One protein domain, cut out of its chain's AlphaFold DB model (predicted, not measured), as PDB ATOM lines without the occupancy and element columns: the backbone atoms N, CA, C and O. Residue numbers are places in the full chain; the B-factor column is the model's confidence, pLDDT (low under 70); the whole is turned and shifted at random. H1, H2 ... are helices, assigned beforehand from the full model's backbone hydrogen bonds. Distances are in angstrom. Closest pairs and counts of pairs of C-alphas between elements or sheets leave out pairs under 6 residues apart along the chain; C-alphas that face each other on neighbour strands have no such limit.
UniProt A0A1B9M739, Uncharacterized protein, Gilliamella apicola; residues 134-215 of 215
ATOM      1  N   GLU A 134     377.298 387.760 408.386       76.69
ATOM      2  CA  GLU A 134     377.586 387.457 406.982       76.69
ATOM      3  C   GLU A 134     376.500 386.574 406.344       76.69
ATOM      4  O   GLU A 134     376.043 386.847 405.231       76.69
ATOM      5  N   ASP A 135     376.010 385.563 407.062       81.44
ATOM      6  CA  ASP A 135     374.902 384.718 406.600       81.44
ATOM      7  C   ASP A 135     373.606 385.524 406.464       81.44
ATOM      8  O   ASP A 135     372.894 385.415 405.462       81.44
ATOM      9  N   LEU A 136     373.318 386.388 407.441       84.50
ATOM     10  CA  LEU A 136     372.187 387.312 407.404       84.50
ATOM     11  C   LEU A 136     372.316 388.298 406.239       84.50
ATOM     12  O   LEU A 136     371.318 388.592 405.577       84.50
ATOM     13  N   TYR A 137     373.527 388.776 405.945       84.75
ATOM     14  CA  TYR A 137     373.798 389.650 404.803       84.75
ATOM     15  C   TYR A 137     373.522 388.948 403.476       84.75
ATOM     16  O   TYR A 137     372.838 389.502 402.608       84.75
ATOM     17  N   ASN A 138     374.002 387.715 403.329       85.50
ATOM     18  CA  ASN A 138     373.792 386.908 402.134       85.50
ATOM     19  C   ASN A 138     372.306 386.585 401.926       85.50
ATOM     20  O   ASN A 138     371.795 386.729 400.814       85.50
ATOM     21  N   LEU A 139     371.577 386.237 402.991       90.25
ATOM     22  CA  LEU A 139     370.128 386.010 402.947       90.25
ATOM     23  C   LEU A 139     369.349 387.279 402.585       90.25
ATOM     24  O   LEU A 139     368.425 387.235 401.769       90.25
ATOM     25  N   ALA A 140     369.741 388.422 403.145       89.88
ATOM     26  CA  ALA A 140     369.158 389.717 402.826       89.88
ATOM     27  C   ALA A 140     369.361 390.077 401.342       89.88
ATOM     28  O   ALA A 140     368.429 390.520 400.662       89.88
ATOM     29  N   TRP A 141     370.563 389.848 400.808       91.31
ATOM     30  CA  TRP A 141     370.851 390.043 399.386       91.31
ATOM     31  C   TRP A 141     370.089 389.078 398.489       91.31
ATOM     32  O   TRP A 141     369.567 389.499 397.457       91.31
ATOM     33  N   LEU A 142     369.994 387.809 398.884       92.44
ATOM     34  CA  LEU A 142     369.232 386.800 398.162       92.44
ATOM     35  C   LEU A 142     367.763 387.210 398.047       92.44
ATOM     36  O   LEU A 142     367.213 387.185 396.947       92.44
ATOM     37  N   TYR A 143     367.153 387.662 399.148       92.12
ATOM     38  CA  TYR A 143     365.797 388.205 399.132       92.12
ATOM     39  C   TYR A 143     365.674 389.370 398.143       92.12
ATOM     40  O   TYR A 143     364.790 389.365 397.287       92.12
ATOM     41  N   LYS A 144     366.591 390.346 398.210       90.19
ATOM     42  CA  LYS A 144     366.593 391.508 397.311       90.19
ATOM     43  C   LYS A 144     366.676 391.099 395.835       90.19
ATOM     44  O   LYS A 144     365.975 391.671 395.001       90.19
ATOM     45  N   VAL A 145     367.543 390.146 395.496       92.56
ATOM     46  CA  VAL A 145     367.691 389.651 394.119       92.56
ATOM     47  C   VAL A 145     366.436 388.903 393.684       92.56
ATOM     48  O   VAL A 145     365.926 389.174 392.598       92.56
ATOM     49  N   ALA A 146     365.900 388.025 394.531       93.31
ATOM     50  CA  ALA A 146     364.702 387.252 394.231       93.31
ATOM     51  C   ALA A 146     363.470 388.145 394.017       93.31
ATOM     52  O   ALA A 146     362.741 387.951 393.045       93.31
ATOM     53  N   ASP A 147     363.263 389.161 394.859       91.19
ATOM     54  CA  ASP A 147     362.155 390.109 394.701       91.19
ATOM     55  C   ASP A 147     362.306 390.943 393.418       91.19
ATOM     56  O   ASP A 147     361.352 391.086 392.649       91.19
ATOM     57  N   ARG A 148     363.533 391.385 393.097       91.88
ATOM     58  CA  ARG A 148     363.816 392.073 391.829       91.88
ATOM     59  C   ARG A 148     363.531 391.184 390.620       91.88
ATOM     60  O   ARG A 148     362.881 391.647 389.684       91.88
ATOM     61  N   MET A 149     364.016 389.941 390.615       94.19
ATOM     62  CA  MET A 149     363.764 388.988 389.526       94.19
ATOM     63  C   MET A 149     362.269 388.761 389.357       94.19
ATOM     64  O   MET A 149     361.752 388.844 388.246       94.19
ATOM     65  N   ARG A 150     361.556 388.560 390.465       94.06
ATOM     66  CA  ARG A 150     360.118 388.344 390.448       94.06
ATOM     67  C   ARG A 150     359.352 389.549 389.895       94.06
ATOM     68  O   ARG A 150     358.421 389.355 389.124       94.06
ATOM     69  N   HIS A 151     359.756 390.775 390.231       92.38
ATOM     70  CA  HIS A 151     359.167 391.982 389.646       92.38
ATOM     71  C   HIS A 151     359.386 392.057 388.126       92.38
ATOM     72  O   HIS A 151     358.474 392.411 387.389       92.38
ATOM     73  N   HIS A 152     360.564 391.670 387.629       94.38
ATOM     74  CA  HIS A 152     360.808 391.628 386.181       94.38
ATOM     75  C   HIS A 152     359.975 390.535 385.500       94.38
ATOM     76  O   HIS A 152     359.455 390.753 384.414       94.38
ATOM     77  N   ILE A 153     359.800 389.382 386.150       94.44
ATOM     78  CA  ILE A 153     358.914 388.312 385.671       94.44
ATOM     79  C   ILE A 153     357.466 388.812 385.584       94.44
ATOM     80  O   ILE A 153     356.805 388.557 384.582       94.44
ATOM     81  N   GLU A 154     356.999 389.576 386.576       94.12
ATOM     82  CA  GLU A 154     355.665 390.200 386.586       94.12
ATOM     83  C   GLU A 154     355.459 391.160 385.397       94.12
ATOM     84  O   GLU A 154     354.371 391.209 384.834       94.12
ATOM     85  N   LEU A 155     356.508 391.864 384.954       95.00
ATOM     86  CA  LEU A 155     356.458 392.729 383.765       95.00
ATOM     87  C   LEU A 155     356.473 391.948 382.440       95.00
ATOM     88  O   LEU A 155     355.938 392.422 381.440       95.00
ATOM     89  N   VAL A 156     357.106 390.772 382.413       94.31
ATOM     90  CA  VAL A 156     357.276 389.951 381.201       94.31
ATOM     91  C   VAL A 156     356.094 389.004 380.974       94.31
ATOM     92  O   VAL A 156     355.781 388.678 379.827       94.31
ATOM     93  N   GLU A 157     355.411 388.574 382.035       94.31
ATOM     94  CA  GLU A 157     354.291 387.627 381.960       94.31
ATOM     95  C   GLU A 157     353.183 388.048 380.973       94.31
ATOM     96  O   GLU A 157     352.807 387.206 380.151       94.31
ATOM     97  N   PRO A 158     352.725 389.319 380.924       94.19
ATOM     98  CA  PRO A 158     351.684 389.727 379.979       94.19
ATOM     99  C   PRO A 158     352.115 389.594 378.516       94.19
ATOM    100  O   PRO A 158     351.309 389.237 377.658       94.19
ATOM    101  N   ALA A 159     353.395 389.845 378.219       94.31
ATOM    102  CA  ALA A 159     353.939 389.678 376.875       94.31
ATOM    103  C   ALA A 159     354.003 388.195 376.480       94.31
ATOM    104  O   ALA A 159     353.663 387.849 375.352       94.31
ATOM    105  N   LEU A 160     354.377 387.311 377.415       93.75
ATOM    106  CA  LEU A 160     354.364 385.859 377.198       93.75
ATOM    107  C   LEU A 160     352.949 385.322 376.971       93.75
ATOM    108  O   LEU A 160     352.755 384.457 376.116       93.75
ATOM    109  N   ARG A 161     351.973 385.877 377.691       93.88
ATOM    110  CA  ARG A 161     350.556 385.574 377.507       93.88
ATOM    111  C   ARG A 161     350.057 386.019 376.133       93.88
ATOM    112  O   ARG A 161     349.330 385.276 375.485       93.88
ATOM    113  N   ALA A 162     350.463 387.202 375.673       95.00
ATOM    114  CA  ALA A 162     350.050 387.743 374.378       95.00
ATOM    115  C   ALA A 162     350.544 386.908 373.182       95.00
ATOM    116  O   ALA A 162     349.878 386.871 372.152       95.00
ATOM    117  N   ILE A 163     351.687 386.227 373.319       95.44
ATOM    118  CA  ILE A 163     352.244 385.338 372.286       95.44
ATOM    119  C   ILE A 163     351.843 383.863 372.467       95.44
ATOM    120  O   ILE A 163     352.435 383.000 371.823       95.44
ATOM    121  N   ASP A 164     350.899 383.571 373.370       93.75
ATOM    122  CA  ASP A 164     350.449 382.218 373.733       93.75
ATOM    123  C   ASP A 164     351.610 381.254 374.047       93.75
ATOM    124  O   ASP A 164     351.700 380.111 373.593       93.75
ATOM    125  N   SER A 165     352.583 381.748 374.816       95.31
ATOM    126  CA  SER A 165     353.745 380.952 375.191       95.31
ATOM    127  C   SER A 165     353.364 379.862 376.189       95.31
ATOM    128  O   SER A 165     352.728 380.128 377.214       95.31
ATOM    129  N   ARG A 166     353.906 378.652 375.997       95.19
ATOM    130  CA  ARG A 166     353.811 377.546 376.972       95.19
ATOM    131  C   ARG A 166     354.346 377.889 378.370       95.19
ATOM    132  O   ARG A 166     354.055 377.181 379.328       95.19
ATOM    133  N   PHE A 167     355.152 378.946 378.497       92.50
ATOM    134  CA  PHE A 167     355.747 379.371 379.767       92.50
ATOM    135  C   PHE A 167     354.862 380.326 380.581       92.50
ATOM    136  O   PHE A 167     355.196 380.611 381.730       92.50
ATOM    137  N   THR A 168     353.735 380.787 380.026       92.12
ATOM    138  CA  THR A 168     352.838 381.768 380.663       92.12
ATOM    139  C   THR A 168     352.413 381.336 382.065       92.12
ATOM    140  O   THR A 168     352.579 382.094 383.016       92.12
ATOM    141  N   GLY A 169     351.958 380.089 382.230       91.44
ATOM    142  CA  GLY A 169     351.535 379.577 383.539       91.44
ATOM    143  C   GLY A 169     352.658 379.572 384.582       91.44
ATOM    144  O   GLY A 169     352.450 379.980 385.721       91.44
ATOM    145  N   ALA A 170     353.877 379.187 384.188       92.94
ATOM    146  CA  ALA A 170     355.025 379.173 385.092       92.94
ATOM    147  C   ALA A 170     355.431 380.593 385.523       92.94
ATOM    148  O   ALA A 170     355.693 380.830 386.702       92.94
ATOM    149  N   PHE A 171     355.450 381.543 384.585       94.06
ATOM    150  CA  PHE A 171     355.786 382.940 384.868       94.06
ATOM    151  C   PHE A 171     354.706 383.627 385.709       94.06
ATOM    152  O   PHE A 171     355.046 384.398 386.604       94.06
ATOM    153  N   TYR A 172     353.432 383.285 385.502       92.75
ATOM    154  CA  TYR A 172     352.332 383.741 386.350       92.75
ATOM    155  C   TYR A 172     352.525 383.302 387.806       92.75
ATOM    156  O   TYR A 172     352.539 384.144 388.703       92.75
ATOM    157  N   SER A 173     352.776 382.015 388.055       92.00
ATOM    158  CA  SER A 173     353.024 381.532 389.419       92.00
ATOM    159  C   SER A 173     354.272 382.150 390.049       92.00
ATOM    160  O   SER A 173     354.251 382.562 391.209       92.00
ATOM    161  N   MET A 174     355.355 382.297 389.282       92.12
ATOM    162  CA  MET A 174     356.559 382.976 389.769       92.12
ATOM    163  C   MET A 174     356.281 384.437 390.144       92.12
ATOM    164  O   MET A 174     356.775 384.900 391.170       92.12
ATOM    165  N   ALA A 175     355.485 385.159 389.352       91.12
ATOM    166  CA  ALA A 175     355.136 386.554 389.606       91.12
ATOM    167  C   ALA A 175     354.181 386.724 390.799       91.12
ATOM    168  O   ALA A 175     354.376 387.605 391.641       91.12
ATOM    169  N   TYR A 176     353.142 385.899 390.897       89.12
ATOM    170  CA  TYR A 176     352.038 386.148 391.824       89.12
ATOM    171  C   TYR A 176     352.051 385.224 393.041       89.12
ATOM    172  O   TYR A 176     351.917 385.717 394.163       89.12
ATOM    173  N   ASP A 177     352.311 383.930 392.866       88.44
ATOM    174  CA  ASP A 177     352.248 382.956 393.963       88.44
ATOM    175  C   ASP A 177     353.481 383.068 394.872       88.44
ATOM    176  O   ASP A 177     353.378 383.077 396.103       88.44
ATOM    177  N   TYR A 178     354.671 383.257 394.290       89.44
ATOM    178  CA  TYR A 178     355.921 383.300 395.067       89.44
ATOM    179  C   TYR A 178     356.065 384.589 395.888       89.44
ATOM    180  O   TYR A 178     356.858 384.648 396.834       89.44
ATOM    181  N   LYS A 179     355.246 385.610 395.591       89.12
ATOM    182  CA  LYS A 179     355.114 386.846 396.378       89.12
ATOM    183  C   LYS A 179     354.883 386.553 397.854       89.12
ATOM    184  O   LYS A 179     355.470 387.214 398.708       89.12
ATOM    185  N   TYR A 180     354.025 385.581 398.158       88.19
ATOM    186  CA  TYR A 180     353.698 385.236 399.535       88.19
ATOM    187  C   TYR A 180     354.917 384.674 400.274       88.19
ATOM    188  O   TYR A 180     355.270 385.173 401.341       88.19
ATOM    189  N   THR A 181     355.597 383.691 399.682       88.56
ATOM    190  CA  THR A 181     356.776 383.046 400.276       88.56
ATOM    191  C   THR A 181     357.908 384.044 400.502       88.56
ATOM    192  O   THR A 181     358.493 384.075 401.585       88.56
ATOM    193  N   LEU A 182     358.162 384.929 399.530       90.50
ATOM    194  CA  LEU A 182     359.150 385.999 399.675       90.50
ATOM    195  C   LEU A 182     358.798 386.947 400.828       90.50
ATOM    196  O   LEU A 182     359.666 387.266 401.636       90.50
ATOM    197  N   ARG A 183     357.525 387.338 400.983       89.12
ATOM    198  CA  ARG A 183     357.093 388.163 402.127       89.12
ATOM    199  C   ARG A 183     357.317 387.473 403.473       89.12
ATOM    200  O   ARG A 183     357.676 388.151 404.431       89.12
ATOM    201  N   GLN A 184     357.106 386.159 403.575       90.25
ATOM    202  CA  GLN A 184     357.373 385.433 404.824       90.25
ATOM    203  C   GLN A 184     358.870 385.398 405.135       90.25
ATOM    204  O   GLN A 184     359.265 385.713 406.257       90.25
ATOM    205  N   ALA A 185     359.705 385.104 404.134       89.69
ATOM    206  CA  ALA A 185     361.157 385.150 404.281       89.69
ATOM    207  C   ALA A 185     361.638 386.544 404.721       89.69
ATOM    208  O   ALA A 185     362.462 386.654 405.626       89.69
ATOM    209  N   ARG A 186     361.057 387.613 404.157       90.88
ATOM    210  CA  ARG A 186     361.366 388.997 404.537       90.88
ATOM    211  C   ARG A 186     361.164 389.255 406.025       90.88
ATOM    212  O   ARG A 186     362.062 389.793 406.655       90.88
ATOM    213  N   LYS A 187     360.019 388.852 406.585       89.50
ATOM    214  CA  LYS A 187     359.700 389.067 408.008       89.50
ATOM    215  C   LYS A 187     360.713 388.401 408.934       89.50
ATOM    216  O   LYS A 187     361.055 388.954 409.974       89.50
ATOM    217  N   VAL A 188     361.195 387.216 408.555       88.44
ATOM    218  CA  VAL A 188     362.239 386.516 409.312       88.44
ATOM    219  C   VAL A 188     363.548 387.298 409.243       88.44
ATOM    220  O   VAL A 188     364.117 387.603 410.284       88.44
ATOM    221  N   ILE A 189     363.990 387.688 408.045       88.50
ATOM    222  CA  ILE A 189     365.236 388.450 407.871       88.50
ATOM    223  C   ILE A 189     365.159 389.800 408.596       88.50
ATOM    224  O   ILE A 189     366.122 390.218 409.229       88.50
ATOM    225  N   GLU A 190     364.015 390.477 408.552       87.38
ATOM    226  CA  GLU A 190     363.774 391.735 409.261       87.38
ATOM    227  C   GLU A 190     363.911 391.576 410.780       87.38
ATOM    228  O   GLU A 190     364.625 392.354 411.410       87.38
ATOM    229  N   ARG A 191     363.291 390.536 411.354       85.62
ATOM    230  CA  ARG A 191     363.410 390.214 412.781       85.62
ATOM    231  C   ARG A 191     364.858 389.946 413.177       85.62
ATOM    232  O   ARG A 191     365.331 390.514 414.156       85.62
ATOM    233  N   GLU A 192     365.548 389.090 412.428       83.75
ATOM    234  CA  GLU A 192     366.918 388.692 412.764       83.75
ATOM    235  C   GLU A 192     367.910 389.842 412.561       83.75
ATOM    236  O   GLU A 192     368.819 390.005 413.360       83.75
ATOM    237  N   THR A 193     367.717 390.699 411.554       85.44
ATOM    238  CA  THR A 193     368.615 391.836 411.281       85.44
ATOM    239  C   THR A 193     368.284 393.094 412.085       85.44
ATOM    240  O   THR A 193     368.964 394.102 411.910       85.44
ATOM    241  N   ALA A 194     367.267 393.093 412.955       82.56
ATOM    242  CA  ALA A 194     366.807 394.286 413.682       82.56
ATOM    243  C   ALA A 194     367.905 394.966 414.525       82.56
ATOM    244  O   ALA A 194     367.902 396.186 414.678       82.56
ATOM    245  N   HIS A 195     368.869 394.189 415.018       78.94
ATOM    246  CA  HIS A 195     370.004 394.666 415.810       78.94
ATOM    247  C   HIS A 195     371.072 395.415 414.983       78.94
ATOM    248  O   HIS A 195     371.894 396.133 415.549       78.94
ATOM    249  N   ILE A 196     371.061 395.289 413.650       77.69
ATOM    250  CA  ILE A 196     372.033 395.933 412.758       77.69
ATOM    251  C   ILE A 196     371.597 397.380 412.486       77.69
ATOM    252  O   ILE A 196     370.601 397.633 411.792       77.69
ATOM    253  N   ILE A 197     372.355 398.343 413.019       70.12
ATOM    254  CA  ILE A 197     372.139 399.784 412.824       70.12
ATOM    255  C   ILE A 197     372.989 400.268 411.644       70.12
ATOM    256  O   ILE A 197     374.213 400.163 411.643       70.12
ATOM    257  N   THR A 198     372.348 400.830 410.621       63.47
ATOM    258  CA  THR A 198     373.030 401.435 409.471       63.47
ATOM    259  C   THR A 198     373.411 402.880 409.789       63.47
ATOM    260  O   THR A 198     372.556 403.758 409.688       63.47
ATOM    261  N   SER A 199     374.661 403.151 410.183       55.38
ATOM    262  CA  SER A 199     375.105 404.516 410.542       55.38
ATOM    263  C   SER A 199     376.294 405.068 409.744       55.38
ATOM    264  O   SER A 199     376.728 406.184 410.015       55.38
ATOM    265  N   HIS A 200     376.808 404.369 408.727       51.41
ATOM    266  CA  HIS A 200     377.916 404.881 407.910       51.41
ATOM    267  C   HIS A 200     377.650 404.696 406.416       51.41
ATOM    268  O   HIS A 200     377.213 403.630 405.988       51.41
ATOM    269  N   LEU A 201     377.930 405.732 405.615       49.31
ATOM    270  CA  LEU A 201     377.702 405.795 404.160       49.31
ATOM    271  C   LEU A 201     378.332 404.635 403.358       49.31
ATOM    272  O   LEU A 201     377.903 404.365 402.240       49.31
ATOM    273  N   THR A 202     379.311 403.926 403.923       47.66
ATOM    274  CA  THR A 202     380.072 402.843 403.278       47.66
ATOM    275  C   THR A 202     379.597 401.433 403.627       47.66
ATOM    276  O   THR A 202     380.079 400.470 403.030       47.66
ATOM    277  N   THR A 203     378.648 401.267 404.552       62.81
ATOM    278  CA  THR A 203     378.232 399.927 404.972       62.81
ATOM    279  C   THR A 203     377.407 399.252 403.876       62.81
ATOM    280  O   THR A 203     376.350 399.735 403.468       62.81
ATOM    281  N   ASN A 204     377.863 398.082 403.423       70.75
ATOM    282  CA  ASN A 204     377.206 397.252 402.408       70.75
ATOM    283  C   ASN A 204     375.716 396.969 402.699       70.75
ATOM    284  O   ASN A 204     374.912 396.830 401.774       70.75
ATOM    285  N   TRP A 205     375.342 396.946 403.979       78.69
ATOM    286  CA  TRP A 205     373.976 396.809 404.479       78.69
ATOM    287  C   TRP A 205     373.014 397.925 404.040       78.69
ATOM    288  O   TRP A 205     371.824 397.658 403.852       78.69
ATOM    289  N   ASN A 206     373.510 399.136 403.766       79.69
ATOM    290  CA  ASN A 206     372.698 400.268 403.298       79.69
ATOM    291  C   ASN A 206     372.013 399.986 401.956       79.69
ATOM    292  O   ASN A 206     370.994 400.586 401.634       79.69
ATOM    293  N   LYS A 207     372.559 399.065 401.153       79.19
ATOM    294  CA  LYS A 207     371.981 398.703 399.853       79.19
ATOM    295  C   LYS A 207     370.800 397.741 399.977       79.19
ATOM    296  O   LYS A 207     370.116 397.527 398.976       79.19
ATOM    297  N   VAL A 208     370.603 397.105 401.132       82.75
ATOM    298  CA  VAL A 208     369.728 395.931 401.268       82.75
ATOM    299  C   VAL A 208     368.694 396.114 402.372       82.75
ATOM    300  O   VAL A 208     367.514 395.883 402.125       82.75
ATOM    301  N   LEU A 209     369.098 396.598 403.549       82.12
ATOM    302  CA  LEU A 209     368.186 396.773 404.683       82.12
ATOM    303  C   LEU A 209     367.017 397.724 404.400       82.12
ATOM    304  O   LEU A 209     365.910 397.387 404.820       82.12
ATOM    305  N   PRO A 210     367.172 398.830 403.638       83.00
ATOM    306  CA  PRO A 210     366.024 399.667 403.298       83.00
ATOM    307  C   PRO A 210     364.943 398.919 402.507       83.00
ATOM    308  O   PRO A 210     363.759 399.120 402.742       83.00
ATOM    309  N   ILE A 211     365.334 398.003 401.617       79.94
ATOM    310  CA  ILE A 211     364.402 397.217 400.788       79.94
ATOM    311  C   ILE A 211     363.665 396.165 401.629       79.94
ATOM    312  O   ILE A 211     362.556 395.764 401.291       79.94
ATOM    313  N   ILE A 212     364.273 395.711 402.722       81.31
ATOM    314  CA  ILE A 212     363.692 394.709 403.621       81.31
ATOM    315  C   ILE A 212     362.762 395.364 404.647       81.31
ATOM    316  O   ILE A 212     361.696 394.815 404.912       81.31
ATOM    317  N   ARG A 213     363.149 396.528 405.189       79.25
ATOM    318  CA  ARG A 213     362.448 397.226 406.283       79.25
ATOM    319  C   ARG A 213     361.390 398.240 405.825       79.25
ATOM    320  O   ARG A 213     360.530 398.599 406.620       79.25
ATOM    321  N   HIS A 214     361.455 398.741 404.585       70.00
ATOM    322  CA  HIS A 214     360.574 399.828 404.114       70.00
ATOM    323  C   HIS A 214     359.665 399.477 402.922       70.00
ATOM    324  O   HIS A 214     358.887 400.333 402.508       70.00
ATOM    325  N   ASN A 215     359.727 398.250 402.390       57.84
ATOM    326  CA  ASN A 215     358.738 397.722 401.428       57.84
ATOM    327  C   ASN A 215     357.738 396.792 402.116       57.84
ATOM    328  O   ASN A 215     356.870 396.196 401.442       57.84
TER     329      ASN A 215
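AT A GLANCE: This is residues 134 to 215 of the 215 residues of an uncharacterized protein of Gilliamella apicola (UniProt A0A1B9M739). Long, kinked H1 makes a rod's length; H2, then H3, fold back along it, and short H5 packs on H1 and H3. The printed part has 82 residues with five named helices, H1 to H5: all helix. It is loose, with a radius of gyration of the C-alphas of 15.5 A, spanning 49 by 23 by 20 A.

IN THESE COORDINATES: H1, residues 134 to 162, starts at C-alpha 134 (377.586, 387.457, 406.982), is 42.7 A long and kinks 32 degrees near residue 155. H2 is residues 168 to 176, H3 178 to 193, H4 204 to 207, H5 209 to 213, ending at C-alpha 213 (362.448, 397.226, 406.283).

HOW THE PARTS SIT: H1, with residues 150 to 161 alone, touches H2 in a helical hairpin, closest C-alphas 154 and 175, 4.8 A. H3 touches H1, opposite ways at a shallow tilt of 19 degrees, closest C-alphas 140 and 189, 6.5 A. Of the O i to N i+4 pairs in H1, 23 of 25 are within hydrogen-bond range.

THE WHOLE: The printed part has no cut; pLDDT is under 70 at residues 198 to 203 and 215.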